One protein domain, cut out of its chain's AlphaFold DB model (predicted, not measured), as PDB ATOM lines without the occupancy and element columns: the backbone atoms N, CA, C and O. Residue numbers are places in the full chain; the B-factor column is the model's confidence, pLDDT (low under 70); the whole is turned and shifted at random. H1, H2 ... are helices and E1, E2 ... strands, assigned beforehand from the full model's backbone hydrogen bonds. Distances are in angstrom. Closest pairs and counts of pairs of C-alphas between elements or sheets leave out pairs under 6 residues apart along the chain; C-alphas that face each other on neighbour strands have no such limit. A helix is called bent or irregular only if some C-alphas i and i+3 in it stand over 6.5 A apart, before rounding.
ATOM      1  N   GLU A   6      41.788  56.492  76.907       83.06
ATOM      2  CA  GLU A   6      40.676  55.823  77.561       83.06
ATOM      3  C   GLU A   6      41.137  55.101  78.841       83.06
ATOM      4  O   GLU A   6      40.458  55.195  79.870       83.06
ATOM      5  N   ASP A   7      42.324  54.475  78.831       86.56
ATOM      6  CA  ASP A   7      42.931  53.884  80.036       86.56
ATOM      7  C   ASP A   7      43.194  54.954  81.105       86.56
ATOM      8  O   ASP A   7      42.903  54.746  82.286       86.56
ATOM      9  N   LEU A   8      43.705  56.119  80.690       86.12
ATOM     10  CA  LEU A   8      43.972  57.236  81.593       86.12
ATOM     11  C   LEU A   8      42.684  57.792  82.210       86.12
ATOM     12  O   LEU A   8      42.600  57.948  83.428       86.12
ATOM     13  N   ARG A   9      41.664  58.074  81.393       86.25
ATOM     14  CA  ARG A   9      40.368  58.574  81.883       86.25
ATOM     15  C   ARG A   9      39.721  57.575  82.842       86.25
ATOM     16  O   ARG A   9      39.251  57.967  83.906       86.25
ATOM     17  N   SER A  10      39.806  56.281  82.535       86.25
ATOM     18  CA  SER A  10      39.354  55.209  83.432       86.25
ATOM     19  C   SER A  10      40.128  55.199  84.754       86.25
ATOM     20  O   SER A  10      39.544  55.021  85.822       86.25
ATOM     21  N   GLN A  11      41.446  55.424  84.719       88.12
ATOM     22  CA  GLN A  11      42.263  55.529  85.928       88.12
ATOM     23  C   GLN A  11      41.874  56.747  86.779       88.12
ATOM     24  O   GLN A  11      41.752  56.614  87.999       88.12
ATOM     25  N   ILE A  12      41.664  57.912  86.160       89.44
ATOM     26  CA  ILE A  12      41.228  59.133  86.852       89.44
ATOM     27  C   ILE A  12      39.845  58.914  87.471       89.44
ATOM     28  O   ILE A  12      39.672  59.183  88.657       89.44
ATOM     29  N   ALA A  13      38.894  58.357  86.715       88.69
ATOM     30  CA  ALA A  13      37.549  58.046  87.195       88.69
ATOM     31  C   ALA A  13      37.582  57.127  88.423       88.69
ATOM     32  O   ALA A  13      36.969  57.438  89.443       88.69
ATOM     33  N   ARG A  14      38.374  56.045  88.382       86.81
ATOM     34  CA  ARG A  14      38.548  55.134  89.527       86.81
ATOM     35  C   ARG A  14      39.087  55.838  90.764       86.81
ATOM     36  O   ARG A  14      38.580  55.623  91.856       86.81
ATOM     37  N   LYS A  15      40.110  56.684  90.613       88.81
ATOM     38  CA  LYS A  15      40.668  57.409  91.761       88.81
ATOM     39  C   LYS A  15      39.730  58.504  92.276       88.81
ATOM     40  O   LYS A  15      39.775  58.813  93.469       88.81
ATOM     41  N   TYR A  16      38.914  59.090  91.400       89.00
ATOM     42  CA  TYR A  16      37.908  60.087  91.752       89.00
ATOM     43  C   TYR A  16      36.763  59.463  92.567       89.00
ATOM     44  O   TYR A  16      36.403  60.002  93.615       89.00
ATOM     45  N   CYS A  17      36.265  58.297  92.158       89.50
ATOM     46  CA  CYS A  17      35.142  57.604  92.793       89.50
ATOM     47  C   CYS A  17      35.582  56.855  94.055       89.50
ATOM     48  O   CYS A  17      35.809  55.649  94.016       89.50
ATOM     49  N   ARG A  18      35.723  57.556  95.184       90.62
ATOM     50  CA  ARG A  18      36.138  56.937  96.455       90.62
ATOM     51  C   ARG A  18      34.978  56.554  97.343       90.62
ATOM     52  O   ARG A  18      35.151  55.701  98.205       90.62
ATOM     53  N   THR A  19      33.837  57.192  97.159       94.06
ATOM     54  CA  THR A  19      32.633  56.979  97.943       94.06
ATOM     55  C   THR A  19      31.466  56.739  97.003       94.06
ATOM     56  O   THR A  19      31.251  57.450  96.018       94.06
ATOM     57  N   LEU A  20      30.725  55.689  97.316       95.00
ATOM     58  CA  LEU A  20      29.549  55.276  96.588       95.00
ATOM     59  C   LEU A  20      28.437  55.010  97.587       95.00
ATOM     60  O   LEU A  20      28.659  54.319  98.577       95.00
ATOM     61  N   THR A  21      27.240  55.510  97.311       96.69
ATOM     62  CA  THR A  21      26.045  55.163  98.082       96.69
ATOM     63  C   THR A  21      25.050  54.428  97.209       96.69
ATOM     64  O   THR A  21      24.756  54.889  96.116       96.69
ATOM     65  N   VAL A  22      24.506  53.318  97.702       95.75
ATOM     66  CA  VAL A  22      23.355  52.624  97.118       95.75
ATOM     67  C   VAL A  22      22.138  52.904  97.979       95.75
ATOM     68  O   VAL A  22      22.172  52.647  99.181       95.75
ATOM     69  N   ILE A  23      21.075  53.413  97.374       96.62
ATOM     70  CA  ILE A  23      19.796  53.679  98.028       96.62
ATOM     71  C   ILE A  23      18.762  52.801  97.346       96.62
ATOM     72  O   ILE A  23      18.383  53.059  96.205       96.62
ATOM     73  N   ASP A  24      18.371  51.739  98.038       95.25
ATOM     74  CA  ASP A  24      17.460  50.717  97.527       95.25
ATOM     75  C   ASP A  24      16.710  50.084  98.717       95.25
ATOM     76  O   ASP A  24      17.219  50.006  99.848       95.25
ATOM     77  N   ASP A  25      15.479  49.669  98.473       92.19
ATOM     78  CA  ASP A  25      14.623  48.907  99.376       92.19
ATOM     79  C   ASP A  25      15.062  47.450  99.550       92.19
ATOM     80  O   ASP A  25      14.829  46.858 100.604       92.19
ATOM     81  N   ASP A  26      15.805  46.919  98.589       91.19
ATOM     82  CA  ASP A  26      16.416  45.595  98.590       91.19
ATOM     83  C   ASP A  26      17.914  45.649  98.954       91.19
ATOM     84  O   ASP A  26      18.659  44.705  98.711       91.19
ATOM     85  N   ALA A  27      18.410  46.739  99.558       90.62
ATOM     86  CA  ALA A  27      19.829  46.846  99.933       90.62
ATOM     87  C   ALA A  27      20.291  45.743 100.920       90.62
ATOM     88  O   ALA A  27      21.467  45.362 100.951       90.62
ATOM     89  N   TYR A  28      19.364  45.225 101.731       91.25
ATOM     90  CA  TYR A  28      19.598  44.171 102.719       91.25
ATOM     91  C   TYR A  28      18.490  43.124 102.664       91.25
ATOM     92  O   TYR A  28      17.336  43.447 102.385       91.25
ATOM     93  N   GLN A  29      18.809  41.891 103.060       88.94
ATOM     94  CA  GLN A  29      17.821  40.823 103.188       88.94
ATOM     95  C   GLN A  29      16.688  41.235 104.136       88.94
ATOM     96  O   GLN A  29      16.924  41.810 105.210       88.94
ATOM     97  N   THR A  30      15.453  40.902 103.755       85.38
ATOM     98  CA  THR A  30      14.235  41.303 104.463       85.38
ATOM     99  C   THR A  30      14.319  41.006 105.964       85.38
ATOM    100  O   THR A  30      14.562  39.877 106.386       85.38
ATOM    101  N   GLY A  31      14.100  42.035 106.787       83.00
ATOM    102  CA  GLY A  31      14.094  41.924 108.251       83.00
ATOM    103  C   GLY A  31      15.472  41.916 108.924       83.00
ATOM    104  O   GLY A  31      15.531  41.855 110.149       83.00
ATOM    105  N   THR A  32      16.576  42.011 108.173       86.38
ATOM    106  CA  THR A  32      17.933  42.012 108.758       86.38
ATOM    107  C   THR A  32      18.518  43.410 108.980       86.38
ATOM    108  O   THR A  32      19.470  43.547 109.743       86.38
ATOM    109  N   TRP A  33      17.951  44.460 108.378       81.88
ATOM    110  CA  TRP A  33      18.536  45.809 108.369       81.88
ATOM    111  C   TRP A  33      18.609  46.489 109.754       81.88
ATOM    112  O   TRP A  33      19.500  47.302 109.986       81.88
ATOM    113  N   GLU A  34      17.711  46.146 110.688       85.00
ATOM    114  CA  GLU A  34      17.765  46.603 112.094       85.00
ATOM    115  C   GLU A  34      18.649  45.725 112.980       85.00
ATOM    116  O   GLU A  34      18.904  46.059 114.140       85.00
ATOM    117  N   SER A  35      19.093  44.574 112.473       87.25
ATOM    118  CA  SER A  35      19.923  43.670 113.254       87.25
ATOM    119  C   SER A  35      21.319  44.256 113.455       87.25
ATOM    120  O   SER A  35      21.795  45.094 112.691       87.25
ATOM    121  N   THR A  36      22.026  43.772 114.475       87.56
ATOM    122  CA  THR A  36      23.427  44.148 114.703       87.56
ATOM    123  C   THR A  36      24.356  43.691 113.574       87.56
ATOM    124  O   THR A  36      25.455  44.220 113.458       87.56
ATOM    125  N   ASN A  37      23.923  42.715 112.766       88.44
ATOM    126  CA  ASN A  37      24.672  42.121 111.661       88.44
ATOM    127  C   ASN A  37      23.767  42.040 110.418       88.44
ATOM    128  O   ASN A  37      23.305  40.947 110.076       88.44
ATOM    129  N   PRO A  38      23.463  43.179 109.775       90.12
ATOM    130  CA  PRO A  38      22.591  43.193 108.613       90.12
ATOM    131  C   PRO A  38      23.210  42.372 107.479       90.12
ATOM    132  O   PRO A  38      24.417  42.445 107.231       90.12
ATOM    133  N   VAL A  39      22.388  41.568 106.807       92.69
ATOM    134  CA  VAL A  39      22.843  40.698 105.720       92.69
ATOM    135  C   VAL A  39      22.588  41.423 104.411       92.69
ATOM    136  O   VAL A  39      21.452  41.779 104.107       92.69
ATOM    137  N   ILE A  40      23.657  41.682 103.665       93.38
ATOM    138  CA  ILE A  40      23.590  42.337 102.355       93.38
ATOM    139  C   ILE A  40      22.819  41.429 101.395       93.38
ATOM    140  O   ILE A  40      23.032  40.215 101.398       93.38
ATOM    141  N   ASP A  41      21.926  42.009 100.597       91.75
ATOM    142  CA  ASP A  41      21.207  41.253  99.575       91.75
ATOM    143  C   ASP A  41      22.160  40.739  98.485       91.75
ATOM    144  O   ASP A  41      23.139  41.404  98.133       91.75
ATOM    145  N   GLU A  42      21.878  39.555  97.937       87.75
ATOM    146  CA  GLU A  42      22.718  38.903  96.921       87.75
ATOM    147  C   GLU A  42      22.955  39.808  95.703       87.75
ATOM    148  O   GLU A  42      24.060  39.817  95.151       87.75
ATOM    149  N   THR A  43      21.974  40.656  95.372       85.69
ATOM    150  CA  THR A  43      22.047  41.688  94.326       85.69
ATOM    151  C   THR A  43      23.265  42.602  94.484       85.69
ATOM    152  O   THR A  43      23.891  42.988  93.496       85.69
ATOM    153  N   TYR A  44      23.641  42.927  95.726       89.25
ATOM    154  CA  TYR A  44      24.667  43.921  96.045       89.25
ATOM    155  C   TYR A  44      25.982  43.329  96.554       89.25
ATOM    156  O   TYR A  44      26.986  44.045  96.615       89.25
ATOM    157  N   VAL A  45      26.039  42.030  96.866       90.50
ATOM    158  CA  VAL A  45      27.266  41.371  97.355       90.50
ATOM    159  C   VAL A  45      28.418  41.519  96.357       90.50
ATOM    160  O   VAL A  45      29.534  41.867  96.750       90.50
ATOM    161  N   ALA A  46      28.156  41.288  95.067       87.44
ATOM    162  CA  ALA A  46      29.170  41.415  94.021       87.44
ATOM    163  C   ALA A  46      29.685  42.859  93.902       87.44
ATOM    164  O   ALA A  46      30.897  43.072  93.828       87.44
ATOM    165  N   LEU A  47      28.780  43.841  93.967       87.62
ATOM    166  CA  LEU A  47      29.124  45.261  93.939       87.62
ATOM    167  C   LEU A  47      29.994  45.651  95.138       87.62
ATOM    168  O   LEU A  47      31.069  46.212  94.954       87.62
ATOM    169  N   VAL A  48      29.569  45.330  96.362       91.38
ATOM    170  CA  VAL A  48      30.315  45.675  97.586       91.38
ATOM    171  C   VAL A  48      31.697  45.028  97.582       91.38
ATOM    172  O   VAL A  48      32.684  45.676  97.934       91.38
ATOM    173  N   LYS A  49      31.791  43.769  97.138       90.94
ATOM    174  CA  LYS A  49      33.074  43.079  96.979       90.94
ATOM    175  C   LYS A  49      33.980  43.825  95.997       90.94
ATOM    176  O   LYS A  49      35.138  44.068  96.328       90.94
ATOM    177  N   LYS A  50      33.450  44.223  94.837       87.44
ATOM    178  CA  LYS A  50      34.197  44.963  93.815       87.44
ATOM    179  C   LYS A  50      34.642  46.343  94.311       87.44
ATOM    180  O   LYS A  50      35.810  46.688  94.167       87.44
ATOM    181  N   CYS A  51      33.760  47.086  94.980       89.75
ATOM    182  CA  CYS A  51      34.108  48.348  95.631       89.75
ATOM    183  C   CYS A  51      35.263  48.165  96.624       89.75
ATOM    184  O   CYS A  51      36.215  48.935  96.596       89.75
ATOM    185  N   ASN A  52      35.234  47.116  97.450       90.25
ATOM    186  CA  ASN A  52      36.318  46.834  98.391       90.25
ATOM    187  C   ASN A  52      37.643  46.484  97.683       90.25
ATOM    188  O   ASN A  52      38.697  46.962  98.098       90.25
ATOM    189  N   GLU A  53      37.600  45.695  96.605       88.69
ATOM    190  CA  GLU A  53      38.776  45.393  95.769       88.69
ATOM    191  C   GLU A  53      39.404  46.668  95.184       88.69
ATOM    192  O   GLU A  53      40.627  46.810  95.183       88.69
ATOM    193  N   ASP A  54      38.573  47.622  94.760       84.38
ATOM    194  CA  ASP A  54      39.011  48.885  94.159       84.38
ATOM    195  C   ASP A  54      39.207  50.019  95.191       84.38
ATOM    196  O   ASP A  54      39.471  51.160  94.818       84.38
ATOM    197  N   SER A  55      39.135  49.714  96.496       88.88
ATOM    198  CA  SER A  55      39.269  50.684  97.602       88.88
ATOM    199  C   SER A  55      38.243  51.832  97.576       88.88
ATOM    200  O   SER A  55      38.543  52.961  97.970       88.88
ATOM    201  N   ILE A  56      37.024  51.531  97.135       90.44
ATOM    202  CA  ILE A  56      35.859  52.417  97.121       90.44
ATOM    203  C   ILE A  56      35.006  52.118  98.352       90.44
ATOM    204  O   ILE A  56      34.560  50.990  98.571       90.44
ATOM    205  N   LEU A  57      34.753  53.142  99.160       94.00
ATOM    206  CA  LEU A  57      33.851  53.070 100.298       94.00
ATOM    207  C   LEU A  57      32.403  53.000  99.798       94.00
ATOM    208  O   LEU A  57      31.872  53.981  99.285       94.00
ATOM    209  N   CYS A  58      31.774  51.836  99.953       94.94
ATOM    210  CA  CYS A  58      30.385  51.607  99.565       94.94
ATOM    211  C   CYS A  58      29.457  51.685 100.784       94.94
ATOM    212  O   CYS A  58      29.586  50.907 101.732       94.94
ATOM    213  N   HIS A  59      28.510  52.619 100.750       96.38
ATOM    214  CA  HIS A  59      27.449  52.779 101.730       96.38
ATOM    215  C   HIS A  59      26.151  52.193 101.182       96.38
ATOM    216  O   HIS A  59      25.579  52.713 100.230       96.38
ATOM    217  N   LEU A  60      25.656  51.129 101.806       96.00
ATOM    218  CA  LEU A  60      24.315  50.625 101.529       96.00
ATOM    219  C   LEU A  60      23.320  51.329 102.448       96.00
ATOM    220  O   LEU A  60      23.457  51.301 103.673       96.00
ATOM    221  N   GLN A  61      22.327  51.977 101.857       96.31
ATOM    222  CA  GLN A  61      21.305  52.725 102.562       96.31
ATOM    223  C   GLN A  61      19.937  52.115 102.276       96.31
ATOM    224  O   GLN A  61      19.335  52.354 101.236       96.31
ATOM    225  N   TYR A  62      19.441  51.351 103.252       94.62
ATOM    226  CA  TYR A  62      18.095  50.789 103.212       94.62
ATOM    227  C   TYR A  62      17.040  51.892 103.144       94.62
ATOM    228  O   TYR A  62      17.082  52.838 103.950       94.62
ATOM    229  N   TYR A  63      16.074  51.718 102.248       93.56
ATOM    230  CA  TYR A  63      14.894  52.562 102.147       93.56
ATOM    231  C   TYR A  63      13.618  51.708 102.238       93.56
ATOM    232  O   TYR A  63      13.378  50.887 101.368       93.56
ATOM    233  N   PRO A  64      12.792  51.815 103.289       90.56
ATOM    234  CA  PRO A  64      11.729  50.841 103.524       90.56
ATOM    235  C   PRO A  64      10.630  50.889 102.463       90.56
ATOM    236  O   PRO A  64      10.079  51.950 102.199       90.56
ATOM    237  N   ASN A  65      10.213  49.722 101.967       87.25
ATOM    238  CA  ASN A  65       8.974  49.576 101.203       87.25
ATOM    239  C   ASN A  65       7.747  49.724 102.095       87.25
ATOM    240  O   ASN A  65       7.503  48.908 102.988       87.25
ATOM    241  N   GLY A  66       6.928  50.732 101.823       77.31
ATOM    242  CA  GLY A  66       5.628  50.899 102.452       77.31
ATOM    243  C   GLY A  66       4.549  51.240 101.434       77.31
ATOM    244  O   GLY A  66       4.796  51.637 100.300       77.31
ATOM    245  N   LYS A  67       3.305  50.975 101.831       67.62
ATOM    246  CA  LYS A  67       2.201  50.841 100.883       67.62
ATOM    247  C   LYS A  67       1.603  52.146 100.378       67.62
ATOM    248  O   LYS A  67       0.724  52.008  99.549       67.62
ATOM    249  N   LEU A  68       2.001  53.337 100.854       61.12
ATOM    250  CA  LEU A  68       1.611  54.648 100.295       61.12
ATOM    251  C   LEU A  68       2.188  55.819 101.116       61.12
ATOM    252  O   LEU A  68       2.070  55.829 102.344       61.12
ATOM    253  N   GLY A  69       2.676  56.848 100.409       61.66
ATOM    254  CA  GLY A  69       2.782  58.223 100.904       61.66
ATOM    255  C   GLY A  69       4.124  58.937 100.656       61.66
ATOM    256  O   GLY A  69       5.115  58.302 100.320       61.66
ATOM    257  N   GLY A  70       4.134  60.273 100.763       72.38
ATOM    258  CA  GLY A  70       5.272  61.136 100.398       72.38
ATOM    259  C   GLY A  70       6.420  61.179 101.428       72.38
ATOM    260  O   GLY A  70       6.270  60.655 102.537       72.38
ATOM    261  N   PRO A  71       7.554  61.832 101.097       68.50
ATOM    262  CA  PRO A  71       8.752  61.868 101.950       68.50
ATOM    263  C   PRO A  71       8.519  62.594 103.288       68.50
ATOM    264  O   PRO A  71       9.199  62.316 104.275       68.50
ATOM    265  N   ASP A  72       7.511  63.469 103.352       75.94
ATOM    266  CA  ASP A  72       7.133  64.221 104.555       75.94
ATOM    267  C   ASP A  72       6.394  63.390 105.614       75.94
ATOM    268  O   ASP A  72       6.155  63.862 106.730       75.94
ATOM    269  N   ILE A  73       6.019  62.150 105.296       81.88
ATOM    270  CA  ILE A  73       5.420  61.261 106.285       81.88
ATOM    271  C   ILE A  73       6.482  60.893 107.315       81.88
ATOM    272  O   ILE A  73       7.552  60.393 106.980       81.88
ATOM    273  N   GLU A  74       6.146  61.092 108.588       85.38
ATOM    274  CA  GLU A  74       7.052  60.938 109.731       85.38
ATOM    275  C   GLU A  74       7.822  59.606 109.732       85.38
ATOM    276  O   GLU A  74       8.999  59.570 110.086       85.38
ATOM    277  N   PHE A  75       7.183  58.527 109.267       85.00
ATOM    278  CA  PHE A  75       7.819  57.221 109.099       85.00
ATOM    279  C   PHE A  75       8.990  57.247 108.102       85.00
ATOM    280  O   PHE A  75      10.076  56.766 108.424       85.00
ATOM    281  N   TYR A  76       8.791  57.821 106.913       87.94
ATOM    282  CA  TYR A  76       9.798  57.859 105.848       87.94
ATOM    283  C   TYR A  76      10.846  58.940 106.064       87.94
ATOM    284  O   TYR A  76      12.003  58.736 105.702       87.94
ATOM    285  N   LYS A  77      10.473  60.045 106.715       90.69
ATOM    286  CA  LYS A  77      11.338  61.210 106.911       90.69
ATOM    287  C   LYS A  77      12.721  60.850 107.449       90.69
ATOM    288  O   LYS A  77      13.726  61.302 106.922       90.69
ATOM    289  N   LYS A  78      12.801  59.962 108.446       92.94
ATOM    290  CA  LYS A  78      14.090  59.516 109.004       92.94
ATOM    291  C   LYS A  78      14.972  58.800 107.968       92.94
ATOM    292  O   LYS A  78      16.190  58.977 107.983       92.94
ATOM    293  N   TYR A  79      14.387  57.955 107.122       93.12
ATOM    294  CA  TYR A  79      15.122  57.222 106.084       93.12
ATOM    295  C   TYR A  79      15.504  58.145 104.937       93.12
ATOM    296  O   TYR A  79      16.638  58.077 104.474       93.12
ATOM    297  N   TYR A  80      14.603  59.049 104.557       94.69
ATOM    298  CA  TYR A  80      14.843  60.098 103.579       94.69
ATOM    299  C   TYR A  80      15.982  61.030 104.002       94.69
ATOM    300  O   TYR A  80      16.962  61.155 103.273       94.69
ATOM    301  N   ASP A  81      15.938  61.588 105.212       94.94
ATOM    302  CA  ASP A  81      16.993  62.463 105.740       94.94
ATOM    303  C   ASP A  81      18.351  61.745 105.750       94.94
ATOM    304  O   ASP A  81      19.384  62.314 105.388       94.94
ATOM    305  N   ARG A  82      18.362  60.455 106.115       95.31
ATOM    306  CA  ARG A  82      19.574  59.630 106.095       95.31
ATOM    307  C   ARG A  82      20.055  59.339 104.671       95.31
ATOM    308  O   ARG A  82      21.262  59.377 104.433       95.31
ATOM    309  N   ALA A  83      19.146  59.064 103.742       96.25
ATOM    310  CA  ALA A  83      19.433  58.852 102.328       96.25
ATOM    311  C   ALA A  83      20.050  60.106 101.700       96.25
ATOM    312  O   ALA A  83      21.141  60.027 101.137       96.25
ATOM    313  N   VAL A  84      19.435  61.271 101.914       96.81
ATOM    314  CA  VAL A  84      19.955  62.575 101.482       96.81
ATOM    315  C   VAL A  84      21.324  62.840 102.096       96.81
ATOM    316  O   VAL A  84      22.256  63.176 101.371       96.81
ATOM    317  N   GLN A  85      21.495  62.648 103.407       96.50
ATOM    318  CA  GLN A  85      22.779  62.893 104.064       96.50
ATOM    319  C   GLN A  85      23.883  61.972 103.526       96.50
ATOM    320  O   GLN A  85      25.005  62.419 103.294       96.50
ATOM    321  N   THR A  86      23.591  60.689 103.320       96.31
ATOM    322  CA  THR A  86      24.586  59.722 102.826       96.31
ATOM    323  C   THR A  86      24.945  60.014 101.364       96.31
ATOM    324  O   THR A  86      26.125  60.062 101.017       96.31
ATOM    325  N   ALA A  87      23.948  60.335 100.534       96.81
ATOM    326  CA  ALA A  87      24.146  60.754  99.150       96.81
ATOM    327  C   ALA A  87      24.902  62.085  99.024       96.81
ATOM    328  O   ALA A  87      25.774  62.212  98.167       96.81
ATOM    329  N   LYS A  88      24.641  63.067  99.901       95.75
ATOM    330  CA  LYS A  88      25.381  64.341  99.913       95.75
ATOM    331  C   LYS A  88      26.873  64.134 100.191       95.75
ATOM    332  O   LYS A  88      27.692  64.864  99.642       95.75
ATOM    333  N   ASN A  89      27.221  63.112 100.968       94.00
ATOM    334  CA  ASN A  89      28.605  62.752 101.279       94.00
ATOM    335  C   ASN A  89      29.242  61.775 100.275       94.00
ATOM    336  O   ASN A  89      30.356  61.322 100.526       94.00
ATOM    337  N   SER A  90      28.549  61.429  99.184       94.94
ATOM    338  CA  SER A  90      29.042  60.483  98.178       94.94
ATOM    339  C   SER A  90      29.286  61.145  96.829       94.94
ATOM    340  O   SER A  90      28.521  62.016  96.417       94.94
ATOM    341  N   GLU A  91      30.325  60.707  96.113       92.94
ATOM    342  CA  GLU A  91      30.583  61.171  94.741       92.94
ATOM    343  C   GLU A  91      29.669  60.477  93.723       92.94
ATOM    344  O   GLU A  91      29.233  61.093  92.745       92.94
ATOM    345  N   VAL A  92      29.372  59.198  93.973       94.31
ATOM    346  CA  VAL A  92      28.480  58.381  93.148       94.31
ATOM    347  C   VAL A  92      27.288  57.912  93.971       94.31
ATOM    348  O   VAL A  92      27.447  57.408  95.085       94.31
ATOM    349  N   VAL A  93      26.091  58.037  93.409       96.25
ATOM    350  CA  VAL A  93      24.850  57.549  94.017       96.25
ATOM    351  C   VAL A  93      24.190  56.562  93.068       96.25
ATOM    352  O   VAL A  93      23.896  56.894  91.928       96.25
ATOM    353  N   ILE A  94      23.943  55.352  93.541       94.81
ATOM    354  CA  ILE A  94      23.059  54.385  92.908       94.81
ATOM    355  C   ILE A  94      21.699  54.511  93.580       94.81
ATOM    356  O   ILE A  94      21.608  54.434  94.804       94.81
ATOM    357  N   LEU A  95      20.661  54.717  92.784       96.38
ATOM    358  CA  LEU A  95      19.322  55.030  93.257       96.38
ATOM    359  C   LEU A  95      18.316  54.081  92.602       96.38
ATOM    360  O   LEU A  95      18.216  54.068  91.373       96.38
ATOM    361  N   ASP A  96      17.561  53.316  93.393       95.50
ATOM    362  CA  ASP A  96      16.324  52.721  92.878       95.50
ATOM    363  C   ASP A  96      15.331  53.854  92.600       95.50
ATOM    364  O   ASP A  96      15.129  54.748  93.422       95.50
ATOM    365  N   TRP A  97      14.737  53.851  91.411       96.19
ATOM    366  CA  TRP A  97      13.784  54.878  91.015       96.19
ATOM    367  C   TRP A  97      12.515  54.891  91.874       96.19
ATOM    368  O   TRP A  97      11.966  55.968  92.110       96.19
ATOM    369  N   TYR A  98      12.070  53.741  92.377       93.62
ATOM    370  CA  TYR A  98      10.841  53.622  93.168       93.62
ATOM    371  C   TYR A  98      11.151  53.412  94.653       93.62
ATOM    372  O   TYR A  98      10.825  52.383  95.238       93.62
ATOM    373  N   LEU A  99      11.794  54.407  95.275       90.88
ATOM    374  CA  LEU A  99      12.171  54.350  96.688       90.88
ATOM    375  C   LEU A  99      10.961  54.200  97.618       90.88
ATOM    376  O   LEU A  99      10.262  55.166  97.927       90.88
ATOM    377  N   GLY A 100      10.769  52.992  98.147       77.81
ATOM    378  CA  GLY A 100       9.884  52.732  99.278       77.81
ATOM    379  C   GLY A 100       8.384  52.878  99.009       77.81
ATOM    380  O   GLY A 100       7.587  52.772  99.950       77.81
ATOM    381  N   ALA A 101       7.997  53.140  97.761       78.88
ATOM    382  CA  ALA A 101       6.631  53.351  97.301       78.88
ATOM    383  C   ALA A 101       6.517  53.002  95.810       78.88
ATOM    384  O   ALA A 101       7.505  52.967  95.089       78.88
ATOM    385  N   GLU A 102       5.294  52.825  95.310       85.56
ATOM    386  CA  GLU A 102       5.032  52.651  93.870       85.56
ATOM    387  C   GLU A 102       5.195  53.963  93.062       85.56
ATOM    388  O   GLU A 102       4.856  54.004  91.881       85.56
ATOM    389  N   SER A 103       5.685  55.048  93.681       90.12
ATOM    390  CA  SER A 103       5.872  56.361  93.055       90.12
ATOM    391  C   SER A 103       7.328  56.833  93.105       90.12
ATOM    392  O   SER A 103       8.085  56.506  94.017       90.12
ATOM    393  N   SER A 104       7.710  57.653  92.126       94.31
ATOM    394  CA  SER A 104       9.048  58.245  91.988       94.31
ATOM    395  C   SER A 104       9.265  59.512  92.823       94.31
ATOM    396  O   SER A 104      10.337  60.117  92.772       94.31
ATOM    397  N   GLU A 105       8.265  59.931  93.606       93.94
ATOM    398  CA  GLU A 105       8.270  61.209  94.331       93.94
ATOM    399  C   GLU A 105       9.473  61.345  95.275       93.94
ATOM    400  O   GLU A 105      10.078  62.412  95.360       93.94
ATOM    401  N   HIS A 106       9.847  60.262  95.964       93.50
ATOM    402  CA  HIS A 106      10.963  60.269  96.915       93.50
ATOM    403  C   HIS A 106      12.304  60.402  96.187       93.50
ATOM    404  O   HIS A 106      13.156  61.184  96.604       93.50
ATOM    405  N   SER A 107      12.467  59.703  95.062       96.50
ATOM    406  CA  SER A 107      13.660  59.776  94.212       96.50
ATOM    407  C   SER A 107      13.831  61.164  93.602       96.50
ATOM    408  O   SER A 107      14.917  61.736  93.671       96.50
ATOM    409  N   ILE A 108      12.755  61.754  93.075       96.75
ATOM    410  CA  ILE A 108      12.764  63.115  92.519       96.75
ATOM    411  C   ILE A 108      13.092  64.145  93.605       96.75
ATOM    412  O   ILE A 108      13.926  65.025  93.385       96.75
ATOM    413  N   ALA A 109      12.472  64.040  94.785       96.06
ATOM    414  CA  ALA A 109      12.761  64.934  95.905       96.06
ATOM    415  C   ALA A 109      14.240  64.848  96.320       96.06
ATOM    416  O   ALA A 109      14.899  65.879  96.484       96.06
ATOM    417  N   LEU A 110      14.787  63.630  96.399       97.06
ATOM    418  CA  LEU A 110      16.194  63.401  96.720       97.06
ATOM    419  C   LEU A 110      17.109  64.023  95.659       97.06
ATOM    420  O   LEU A 110      18.060  64.721  96.006       97.06
ATOM    421  N   LEU A 111      16.816  63.832  94.370       97.44
ATOM    422  CA  LEU A 111      17.591  64.427  93.276       97.44
ATOM    423  C   LEU A 111      17.582  65.963  93.316       97.44
ATOM    424  O   LEU A 111      18.620  66.581  93.071       97.44
ATOM    425  N   LYS A 112      16.453  66.585  93.674       96.75
ATOM    426  CA  LYS A 112      16.352  68.043  93.864       96.75
ATOM    427  C   LYS A 112      17.208  68.528  95.036       96.75
ATOM    428  O   LYS A 112      17.927  69.516  94.897       96.75
ATOM    429  N   GLU A 113      17.186  67.814  96.160       96.81
ATOM    430  CA  GLU A 113      18.032  68.096  97.330       96.81
ATOM    431  C   GLU A 113      19.527  67.991  97.013       96.81
ATOM    432  O   GLU A 113      20.329  68.820  97.453       96.81
ATOM    433  N   LEU A 114      19.913  66.982  96.231       96.19
ATOM    434  CA  LEU A 114      21.288  66.840  95.767       96.19
ATOM    435  C   LEU A 114      21.670  67.961  94.791       96.19
ATOM    436  O   LEU A 114      22.808  68.426  94.826       96.19
ATOM    437  N   ALA A 115      20.749  68.387  93.920       94.69
ATOM    438  CA  ALA A 115      21.020  69.419  92.920       94.69
ATOM    439  C   ALA A 115      21.235  70.784  93.583       94.69
ATOM    440  O   ALA A 115      22.126  71.533  93.177       94.69
ATOM    441  N   ALA A 116      20.448  71.072  94.625       94.50
ATOM    442  CA  ALA A 116      20.509  72.303  95.407       94.50
ATOM    443  C   ALA A 116      21.803  72.452  96.222       94.50
ATOM    444  O   ALA A 116      22.234  73.570  96.488       94.50
ATOM    445  N   ASP A 117      22.441  71.343  96.600       93.19
ATOM    446  CA  ASP A 117      23.710  71.353  97.333       93.19
ATOM    447  C   ASP A 117      24.894  71.852  96.475       93.19
ATOM    448  O   ASP A 117      25.913  72.287  97.005       93.19
ATOM    449  N   GLY A 118      24.757  71.846  95.144       87.25
ATOM    450  CA  GLY A 118      25.722  72.447  94.216       87.25
ATOM    451  C   GLY A 118      27.024  71.664  94.024       87.25
ATOM    452  O   GLY A 118      27.781  71.976  93.105       87.25
ATOM    453  N   ALA A 119      27.291  70.636  94.834       88.50
ATOM    454  CA  ALA A 119      28.406  69.731  94.596       88.50
ATOM    455  C   ALA A 119      28.151  68.842  93.370       88.50
ATOM    456  O   ALA A 119      27.030  68.393  93.126       88.50
ATOM    457  N   LEU A 120      29.227  68.569  92.631       86.25
ATOM    458  CA  LEU A 120      29.219  67.666  91.488       86.25
ATOM    459  C   LEU A 120      28.895  66.236  91.935       86.25
ATOM    460  O   LEU A 120      29.614  65.683  92.767       86.25
ATOM    461  N   ARG A 121      27.857  65.631  91.352       91.88
ATOM    462  CA  ARG A 121      27.455  64.248  91.639       91.88
ATOM    463  C   ARG A 121      27.113  63.458  90.390       91.88
ATOM    464  O   ARG A 121      26.534  63.975  89.433       91.88
ATOM    465  N   PHE A 122      27.416  62.170  90.463       94.12
ATOM    466  CA  PHE A 122      27.099  61.189  89.439       94.12
ATOM    467  C   PHE A 122      26.053  60.222  89.979       94.12
ATOM    468  O   PHE A 122      26.309  59.501  90.943       94.12
ATOM    469  N   VAL A 123      24.868  60.216  89.384       95.62
ATOM    470  CA  VAL A 123      23.749  59.389  89.829       95.62
ATOM    471  C   VAL A 123      23.449  58.329  88.784       95.62
ATOM    472  O   VAL A 123      23.314  58.630  87.603       95.62
ATOM    473  N   ILE A 124      23.325  57.082  89.217       94.69
ATOM    474  CA  ILE A 124      22.872  55.968  88.396       94.69
ATOM    475  C   ILE A 124      21.508  55.550  88.929       94.69
ATOM    476  O   ILE A 124      21.396  55.037  90.040       94.69
ATOM    477  N   VAL A 125      20.473  55.796  88.137       95.31
ATOM    478  CA  VAL A 125      19.101  55.394  88.428       95.31
ATOM    479  C   VAL A 125      18.876  54.011  87.838       95.31
ATOM    480  O   VAL A 125      18.931  53.852  86.618       95.31
ATOM    481  N   TYR A 126      18.593  53.023  88.685       91.12
ATOM    482  CA  TYR A 126      18.140  51.707  88.236       91.12
ATOM    483  C   TYR A 126      16.627  51.608  88.344       91.12
ATOM    484  O   TYR A 126      16.037  51.945  89.368       91.12
ATOM    485  N   THR A 127      15.984  51.136  87.281       92.81
ATOM    486  CA  THR A 127      14.524  51.017  87.242       92.81
ATOM    487  C   THR A 127      14.073  49.891  86.325       92.81
ATOM    488  O   THR A 127      14.737  49.574  85.346       92.81
ATOM    489  N   LYS A 128      12.920  49.283  86.614       91.88
ATOM    490  CA  LYS A 128      12.236  48.370  85.675       91.88
ATOM    491  C   LYS A 128      11.412  49.125  84.622       91.88
ATOM    492  O   LYS A 128      10.941  48.519  83.663       91.88
ATOM    493  N   HIS A 129      11.220  50.430  84.812       93.25
ATOM    494  CA  HIS A 129      10.360  51.295  84.009       93.25
ATOM    495  C   HIS A 129      11.159  52.505  83.502       93.25
ATOM    496  O   HIS A 129      10.911  53.649  83.877       93.25
ATOM    497  N   LYS A 130      12.156  52.249  82.647       93.12
ATOM    498  CA  LYS A 130      13.082  53.271  82.133       93.12
ATOM    499  C   LYS A 130      12.393  54.456  81.449       93.12
ATOM    500  O   LYS A 130      12.815  55.597  81.638       93.12
ATOM    501  N   GLU A 131      11.322  54.205  80.698       94.44
ATOM    502  CA  GLU A 131      10.541  55.252  80.024       94.44
ATOM    503  C   GLU A 131       9.840  56.192  81.018       94.44
ATOM    504  O   GLU A 131       9.797  57.402  80.792       94.44
ATOM    505  N   ASP A 132       9.346  55.655  82.138       95.25
ATOM    506  CA  ASP A 132       8.694  56.442  83.191       95.25
ATOM    507  C   ASP A 132       9.702  57.335  83.923       95.25
ATOM    508  O   ASP A 132       9.476  58.536  84.086       95.25
ATOM    509  N   ALA A 133      10.864  56.779  84.283       95.94
ATOM    510  CA  ALA A 133      11.948  57.547  84.894       95.94
ATOM    511  C   ALA A 133      12.439  58.674  83.975       95.94
ATOM    512  O   ALA A 133      12.577  59.815  84.409       95.94
ATOM    513  N   THR A 134      12.630  58.368  82.691       95.88
ATOM    514  CA  THR A 134      13.026  59.344  81.666       95.88
ATOM    515  C   THR A 134      12.010  60.480  81.551       95.88
ATOM    516  O   THR A 134      12.374  61.646  81.685       95.88
ATOM    517  N   SER A 135      10.729  60.146  81.369       96.38
ATOM    518  CA  SER A 135       9.660  61.140  81.206       96.38
ATOM    519  C   SER A 135       9.504  62.018  82.450       96.38
ATOM    520  O   SER A 135       9.303  63.228  82.352       96.38
ATOM    521  N   SER A 136       9.636  61.412  83.631       96.75
ATOM    522  CA  SER A 136       9.579  62.119  84.909       96.75
ATOM    523  C   SER A 136      10.743  63.098  85.072       96.75
ATOM    524  O   SER A 136      10.512  64.256  85.409       96.75
ATOM    525  N   LEU A 137      11.980  62.678  84.784       97.44
ATOM    526  CA  LEU A 137      13.156  63.554  84.833       97.44
ATOM    527  C   LEU A 137      13.004  64.755  83.890       97.44
ATOM    528  O   LEU A 137      13.241  65.889  84.306       97.44
ATOM    529  N   GLU A 138      12.547  64.535  82.658       96.81
ATOM    530  CA  GLU A 138      12.293  65.619  81.697       96.81
ATOM    531  C   GLU A 138      11.215  66.588  82.204       96.81
ATOM    532  O   GLU A 138      11.380  67.807  82.112       96.81
ATOM    533  N   SER A 139      10.136  66.067  82.798       97.00
ATOM    534  CA  SER A 139       9.065  66.896  83.367       97.00
ATOM    535  C   SER A 139       9.524  67.755  84.553       97.00
ATOM    536  O   SER A 139       8.973  68.828  84.791       97.00
ATOM    537  N   GLU A 140      10.568  67.310  85.252       97.00
ATOM    538  CA  GLU A 140      11.180  67.992  86.394       97.00
ATOM    539  C   GLU A 140      12.323  68.939  85.992       97.00
ATOM    540  O   GLU A 140      13.012  69.488  86.853       97.00
ATOM    541  N   GLY A 141      12.517  69.159  84.688       96.00
ATOM    542  CA  GLY A 141      13.494  70.109  84.155       96.00
ATOM    543  C   GLY A 141      14.904  69.545  83.986       96.00
ATOM    544  O   GLY A 141      15.836  70.311  83.748       96.00
ATOM    545  N   TYR A 142      15.094  68.226  84.080       96.06
ATOM    546  CA  TYR A 142      16.366  67.615  83.706       96.06
ATOM    547  C   TYR A 142      16.461  67.491  82.183       96.06
ATOM    548  O   TYR A 142      15.560  66.986  81.514       96.06
ATOM    549  N   HIS A 143      17.577  67.936  81.619       94.56
ATOM    550  CA  HIS A 143      17.817  67.924  80.184       94.56
ATOM    551  C   HIS A 143      18.512  66.639  79.768       94.56
ATOM    552  O   HIS A 143      19.581  66.307  80.287       94.56
ATOM    553  N   ARG A 144      17.931  65.944  78.788       93.31
ATOM    554  CA  ARG A 144      18.555  64.778  78.168       93.31
ATOM    555  C   ARG A 144      19.782  65.204  77.362       93.31
ATOM    556  O   ARG A 144      19.688  66.021  76.447       93.31
ATOM    557  N   LEU A 145      20.936  64.632  77.683       87.00
ATOM    558  CA  LEU A 145      22.191  64.870  76.984       87.00
ATOM    559  C   LEU A 145      22.289  63.903  75.805       87.00
ATOM    560  O   LEU A 145      22.414  62.691  75.977       87.00
ATOM    561  N   THR A 146      22.230  64.437  74.586       76.62
ATOM    562  CA  THR A 146      22.419  63.625  73.381       76.62
ATOM    563  C   THR A 146      23.910  63.485  73.113       76.62
ATOM    564  O   THR A 146      24.545  64.403  72.594       76.62
ATOM    565  N   ILE A 147      24.486  62.330  73.443       67.56
ATOM    566  CA  ILE A 147      25.838  61.987  72.996       67.56
ATOM    567  C   ILE A 147      25.721  61.592  71.525       67.56
ATOM    568  O   ILE A 147      25.408  60.448  71.200       67.56
ATOM    569  N   SER A 148      25.907  62.554  70.621       57.84
ATOM    570  CA  SER A 148      25.956  62.253  69.192       57.84
ATOM    571  C   SER A 148      27.211  61.430  68.907       57.84
ATOM    572  O   SER A 148      28.310  61.964  68.809       57.84
ATOM    573  N   THR A 149      27.051  60.116  68.774       53.56
ATOM    574  CA  THR A 149      28.110  59.204  68.314       53.56
ATOM    575  C   THR A 149      28.290  59.243  66.792       53.56
ATOM    576  O   THR A 149      29.188  58.601  66.251       53.56
ATOM    577  N   ALA A 174      21.514  52.642  73.332       67.25
ATOM    578  CA  ALA A 174      21.265  54.051  73.617       67.25
ATOM    579  C   ALA A 174      21.119  54.271  75.132       67.25
ATOM    580  O   ALA A 174      20.161  53.814  75.765       67.25
ATOM    581  N   VAL A 175      22.135  54.905  75.708       78.88
ATOM    582  CA  VAL A 175      22.207  55.181  77.133       78.88
ATOM    583  C   VAL A 175      21.585  56.551  77.370       78.88
ATOM    584  O   VAL A 175      21.940  57.516  76.693       78.88
ATOM    585  N   ASP A 176      20.644  56.627  78.311       88.56
ATOM    586  CA  ASP A 176      19.902  57.855  78.582       88.56
ATOM    587  C   ASP A 176      20.568  58.642  79.701       88.56
ATOM    588  O   ASP A 176      20.539  58.253  80.872       88.56
ATOM    589  N   PHE A 177      21.198  59.742  79.295       91.19
ATOM    590  CA  PHE A 177      21.902  60.667  80.168       91.19
ATOM    591  C   PHE A 177      21.076  61.924  80.384       91.19
ATOM    592  O   PHE A 177      20.544  62.485  79.428       91.19
ATOM    593  N   PHE A 178      21.027  62.403  81.621       94.12
ATOM    594  CA  PHE A 178      20.360  63.647  81.985       94.12
ATOM    595  C   PHE A 178      21.273  64.523  82.832       94.12
ATOM    596  O   PHE A 178      22.164  64.035  83.526       94.12
ATOM    597  N   SER A 179      21.029  65.826  82.802       94.06
ATOM    598  CA  SER A 179      21.666  66.790  83.700       94.06
ATOM    599  C   SER A 179      20.677  67.868  84.115       94.06
ATOM    600  O   SER A 179      19.698  68.113  83.413       94.06
ATOM    601  N   ASN A 180      20.897  68.492  85.267       93.88
ATOM    602  CA  ASN A 180      20.141  69.688  85.641       93.88
ATOM    603  C   ASN A 180      20.697  70.938  84.935       93.88
ATOM    604  O   ASN A 180      21.806  70.915  84.411       93.88
ATOM    605  N   GLU A 181      19.967  72.055  84.995       90.31
ATOM    606  CA  GLU A 181      20.371  73.337  84.383       90.31
ATOM    607  C   GLU A 181      21.780  73.808  84.790       90.31
ATOM    608  O   GLU A 181      22.500  74.395  83.987       90.31
ATOM    609  N   ASN A 182      22.188  73.533  86.033       86.75
ATOM    610  CA  ASN A 182      23.492  73.939  86.567       86.75
ATOM    611  C   ASN A 182      24.612  72.918  86.306       86.75
ATOM    612  O   ASN A 182      25.738  73.145  86.753       86.75
ATOM    613  N   SER A 183      24.315  71.783  85.665       86.50
ATOM    614  CA  SER A 183      25.251  70.668  85.458       86.50
ATOM    615  C   SER A 183      25.960  70.204  86.742       86.50
ATOM    616  O   SER A 183      27.104  69.751  86.707       86.50
ATOM    617  N   SER A 184      25.298  70.333  87.896       87.62
ATOM    618  CA  SER A 184      25.809  69.841  89.180       87.62
ATOM    619  C   SER A 184      25.508  68.357  89.381       87.62
ATOM    620  O   SER A 184      26.214  67.682  90.127       87.62
ATOM    621  N   ILE A 185      24.497  67.823  88.692       93.00
ATOM    622  CA  ILE A 185      24.155  66.401  88.717       93.00
ATOM    623  C   ILE A 185      24.105  65.852  87.306       93.00
ATOM    624  O   ILE A 185      23.422  66.405  86.446       93.00
ATOM    625  N   PHE A 186      24.752  64.705  87.122       93.75
ATOM    626  CA  PHE A 186      24.647  63.888  85.922       93.75
ATOM    627  C   PHE A 186      23.965  62.572  86.270       93.75
ATOM    628  O   PHE A 186      24.403  61.873  87.183       93.75
ATOM    629  N   ILE A 187      22.892  62.248  85.557       95.25
ATOM    630  CA  ILE A 187      22.046  61.086  85.817       95.25
ATOM    631  C   ILE A 187      22.152  60.124  84.643       95.25
ATOM    632  O   ILE A 187      21.937  60.506  83.496       95.25
ATOM    633  N   LEU A 188      22.450  58.869  84.944       93.94
ATOM    634  CA  LEU A 188      22.393  57.742  84.031       93.94
ATOM    635  C   LEU A 188      21.177  56.885  84.382       93.94
ATOM    636  O   LEU A 188      21.121  56.357  85.489       93.94
ATOM    637  N   VAL A 189      20.232  56.710  83.457       93.75
ATOM    638  CA  VAL A 189      19.087  55.810  83.666       93.75
ATOM    639  C   VAL A 189      19.366  54.451  83.031       93.75
ATOM    640  O   VAL A 189      19.557  54.340  81.817       93.75
ATOM    641  N   GLN A 190      19.358  53.408  83.857       90.88
ATOM    642  CA  GLN A 190      19.683  52.036  83.486       90.88
ATOM    643  C   GLN A 190      18.536  51.083  83.853       90.88
ATOM    644  O   GLN A 190      17.929  51.189  84.920       90.88
ATOM    645  N   ASP A 191      18.258  50.108  82.986       89.12
ATOM    646  CA  ASP A 191      17.300  49.050  83.306       89.12
ATOM    647  C   ASP A 191      17.831  48.162  84.445       89.12
ATOM    648  O   ASP A 191      18.966  47.673  84.386       89.12
ATOM    649  N   LYS A 192      17.012  47.929  85.480       86.69
ATOM    650  CA  LYS A 192      17.313  46.984  86.569       86.69
ATOM    651  C   LYS A 192      17.305  45.570  85.963       86.69
ATOM    652  O   LYS A 192      16.268  45.147  85.440       86.69
ATOM    653  N   PRO A 193      18.435  44.838  85.968       80.44
ATOM    654  CA  PRO A 193      18.515  43.543  85.306       80.44
ATOM    655  C   PRO A 193      17.579  42.532  85.974       80.44
ATOM    656  O   PRO A 193      17.443  42.504  87.195       80.44
ATOM    657  N   SER A 194      16.957  41.661  85.177       79.25
ATOM    658  CA  SER A 194      16.095  40.585  85.690       79.25
ATOM    659  C   SER A 194      16.865  39.498  86.450       79.25
ATOM    660  O   SER A 194      16.277  38.793  87.261       79.25
ATOM    661  N   GLU A 195      18.169  39.361  86.185       78.94
ATOM    662  CA  GLU A 195      19.095  38.464  86.885       78.94
ATOM    663  C   GLU A 195      20.291  39.287  87.412       78.94
ATOM    664  O   GLU A 195      21.156  39.667  86.612       78.94
ATOM    665  N   PRO A 196      20.366  39.575  88.727       67.19
ATOM    666  CA  PRO A 196      21.408  40.425  89.312       67.19
ATOM    667  C   PRO A 196      22.832  39.915  89.068       67.19
ATOM    668  O   PRO A 196      23.732  40.694  88.761       67.19
ATOM    669  N   GLU A 197      23.025  38.594  89.146       65.62
ATOM    670  CA  GLU A 197      24.344  37.944  89.144       65.62
ATOM    671  C   GLU A 197      25.096  38.024  87.806       65.62
ATOM    672  O   GLU A 197      26.308  37.818  87.771       65.62
ATOM    673  N   LYS A 198      24.401  38.291  86.692       63.00
ATOM    674  CA  LYS A 198      25.003  38.246  85.344       63.00
ATOM    675  C   LYS A 198      25.181  39.605  84.683       63.00
ATOM    676  O   LYS A 198      25.913  39.692  83.704       63.00
ATOM    677  N   ASN A 199      24.522  40.641  85.195       59.34
ATOM    678  CA  ASN A 199      24.349  41.912  84.493       59.34
ATOM    679  C   ASN A 199      24.543  43.126  85.406       59.34
ATOM    680  O   ASN A 199      23.924  44.159  85.175       59.34
ATOM    681  N   THR A 200      25.407  43.049  86.419       57.56
ATOM    682  CA  THR A 200      26.068  44.260  86.923       57.56
ATOM    683  C   THR A 200      27.240  44.523  85.970       57.56
ATOM    684  O   THR A 200      28.322  43.976  86.194       57.56
ATOM    685  N   PRO A 201      27.072  45.253  84.844       57.84
ATOM    686  CA  PRO A 201      28.232  45.747  84.110       57.84
ATOM    687  C   PRO A 201      29.159  46.417  85.121       57.84
ATOM    688  O   PRO A 201      28.666  47.003  86.086       57.84
ATOM    689  N   ASP A 202      30.473  46.274  84.926       74.44
ATOM    690  CA  ASP A 202      31.484  46.852  85.811       74.44
ATOM    691  C   ASP A 202      31.068  48.292  86.106       74.44
ATOM    692  O   ASP A 202      31.054  49.131  85.210       74.44
ATOM    693  N   LEU A 203      30.585  48.554  87.319       72.88
ATOM    694  CA  LEU A 203      29.929  49.814  87.642       72.88
ATOM    695  C   LEU A 203      30.888  50.979  87.387       72.88
ATOM    696  O   LEU A 203      30.481  52.049  86.953       72.88
ATOM    697  N   LEU A 204      32.186  50.730  87.560       73.31
ATOM    698  CA  LEU A 204      33.247  51.643  87.168       73.31
ATOM    699  C   LEU A 204      33.208  52.004  85.690       73.31
ATOM    700  O   LEU A 204      33.492  53.143  85.350       73.31
ATOM    701  N   THR A 205      32.850  51.071  84.816       83.88
ATOM    702  CA  THR A 205      32.623  51.336  83.396       83.88
ATOM    703  C   THR A 205      31.417  52.250  83.202       83.88
ATOM    704  O   THR A 205      31.548  53.224  82.471       83.88
ATOM    705  N   LEU A 206      30.289  52.023  83.891       84.62
ATOM    706  CA  LEU A 206      29.127  52.925  83.815       84.62
ATOM    707  C   LEU A 206      29.444  54.321  84.362       84.62
ATOM    708  O   LEU A 206      29.094  55.322  83.745       84.62
ATOM    709  N   ILE A 207      30.156  54.402  85.486       82.88
ATOM    710  CA  ILE A 207      30.598  55.672  86.061       82.88
ATOM    711  C   ILE A 207      31.586  56.359  85.120       82.88
ATOM    712  O   ILE A 207      31.454  57.545  84.862       82.88
ATOM    713  N   THR A 208      32.543  55.625  84.551       83.56
ATOM    714  CA  THR A 208      33.491  56.181  83.576       83.56
ATOM    715  C   THR A 208      32.750  56.682  82.342       83.56
ATOM    716  O   THR A 208      33.049  57.773  81.873       83.56
ATOM    717  N   GLN A 209      31.752  55.950  81.842       83.25
ATOM    718  CA  GLN A 209      30.892  56.389  80.739       83.25
ATOM    719  C   GLN A 209      30.112  57.654  81.099       83.25
ATOM    720  O   GLN A 209      30.080  58.590  80.307       83.25
ATOM    721  N   LEU A 210      29.545  57.718  82.302       84.50
ATOM    722  CA  LEU A 210      28.838  58.891  82.805       84.50
ATOM    723  C   LEU A 210      29.776  60.099  82.957       84.50
ATOM    724  O   LEU A 210      29.426  61.204  82.555       84.50
ATOM    725  N   MET A 211      30.995  59.894  83.457       87.12
ATOM    726  CA  MET A 211      32.024  60.932  83.549       87.12
ATOM    727  C   MET A 211      32.505  61.381  82.165       87.12
ATOM    728  O   MET A 211      32.703  62.571  81.956       87.12
ATOM    729  N   LEU A 212      32.666  60.461  81.211       81.56
ATOM    730  CA  LEU A 212      33.012  60.764  79.816       81.56
ATOM    731  C   LEU A 212      31.917  61.576  79.124       81.56
ATOM    732  O   LEU A 212      32.227  62.501  78.378       81.56
ATOM    733  N   ALA A 213      30.654  61.236  79.384       78.25
ATOM    734  CA  ALA A 213      29.493  61.957  78.883       78.25
ATOM    735  C   ALA A 213      29.412  63.372  79.468       78.25
ATOM    736  O   ALA A 213      29.185  64.330  78.732       78.25
ATOM    737  N   ALA A 214      29.629  63.498  80.779       81.75
ATOM    738  CA  ALA A 214      29.631  64.773  81.487       81.75
ATOM    739  C   ALA A 214      30.803  65.673  81.064       81.75
ATOM    740  O   ALA A 214      30.648  66.887  80.946       81.75
ATOM    741  N   TYR A 215      31.973  65.071  80.829       82.75
ATOM    742  CA  TYR A 215      33.240  65.768  80.639       82.75
ATOM    743  C   TYR A 215      33.988  65.264  79.405       82.75
ATOM    744  O   TYR A 215      34.905  64.442  79.504       82.75
ATOM    745  N   PRO A 216      33.642  65.772  78.214       71.56
ATOM    746  CA  PRO A 216      34.304  65.342  76.989       71.56
ATOM    747  C   PRO A 216      35.730  65.897  76.837       71.56
ATOM    748  O   PRO A 216      36.574  65.263  76.193       71.56
ATOM    749  N   ASP A 217      36.023  67.064  77.419       76.88
ATOM    750  CA  ASP A 217      37.303  67.751  77.241       76.88
ATOM    751  C   ASP A 217      38.358  67.412  78.307       76.88
ATOM    752  O   ASP A 217      38.071  67.000  79.430       76.88
TER     753      ASP A 217
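This is residues 6 to 149 and 174 to 217 of the 505 residues of the protein "Response_reg_2 domain-containing protein" of Leptonema illini DSM 21528 (UniProt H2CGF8). A strongly twisted sheet of seven strands makes the core, with helices H3, H4 and H5 over one face and H2 and H6 over the other, three layers in all; H1 is off the sheet and packs on H6. The 188 printed residues hold six named helices and seven named strands, in the order H1 E1 H2 E2 H3 E3 H4 E4 H5 E5 E6 E7 H6. The mixed sheet runs E2 E1 E3 E4 E7 E6 E5, and the class is mixed, helices and strands. The whole is compact and rounded, with a radius of gyration of the C-alphas of 15.8 A and spans of 45 by 38 by 31 A.

H1, residues 6 to 16, is not on the sheet. E1, residues 19 to 24, H2, residues 42 to 53, and E2, residues 57 to 62, form a strand-helix-strand unit, two parallel neighbour strands with a helix between, its crossover right-handed; N 22 and O 59 are 2.8 A apart. H2 lies over E2, the closest C-alphas being those of Val 48 and Cys 58, 6.3 A. H3, residues 74 to 88, is on the opposite face, between E2 and E3, residues 92 to 96, in a split right-handed unit with E1 between its strands. E1 and E3 are parallel, with N 94 and O 21 2.7 A apart. E3, H4, residues 105 to 116, and E4, residues 121 to 127, form another right-handed unit, with N 95 and O 124 2.9 A apart. H4 touches H3 at a steep tilt of 40 degrees, the same way, closest at the C-alphas of Val 84 and Leu 110, 6.1 A. H5, residues 130 to 139, on the same face, lies over E7, residues 185 to 191, and E6, residues 176 to 179; E4, H5 and E5, residues 143 to 145, form a split right-handed unit. E7 is parallel to E4, with N 125 and O 188 2.8 A apart. E6 is antiparallel to E7, a hairpin, with N 187 and O 178 2.8 A apart, and to E5, with N 143 and O 179 2.8 A apart. H6, residues 203 to 214, touches H1, about perpendicular at 78 degrees, closest at the C-alphas of Ala 13 and Thr 208, 5.7 A. Every O i to N i+4 pair is within hydrogen-bond range in H1, H4, H5 and H6, against 6 of 8 in H2 and 9 of 11 in H3.

H1 begins at C-alpha 6, (40.676, 55.823, 77.561), and H6 ends at C-alpha 214, (29.631, 64.773, 81.487). H3 is 21.1 A long, E7 19.4 A and E4 19.0 A. H2 is irregular, with C-alphas 43 and 46 7.1 A apart, and H3 only just, with 75 and 78 6.7 A apart.

Residues 150 to 173 are not printed, and C-alphas 149 and 174 are 10.1 A apart across the cut. The links E1 to H2, E2 to H3 and E7 to H6 are long. Residues 67 to 69, 71, 147 to 149, 174 and 196 to 201 have pLDDT under 70.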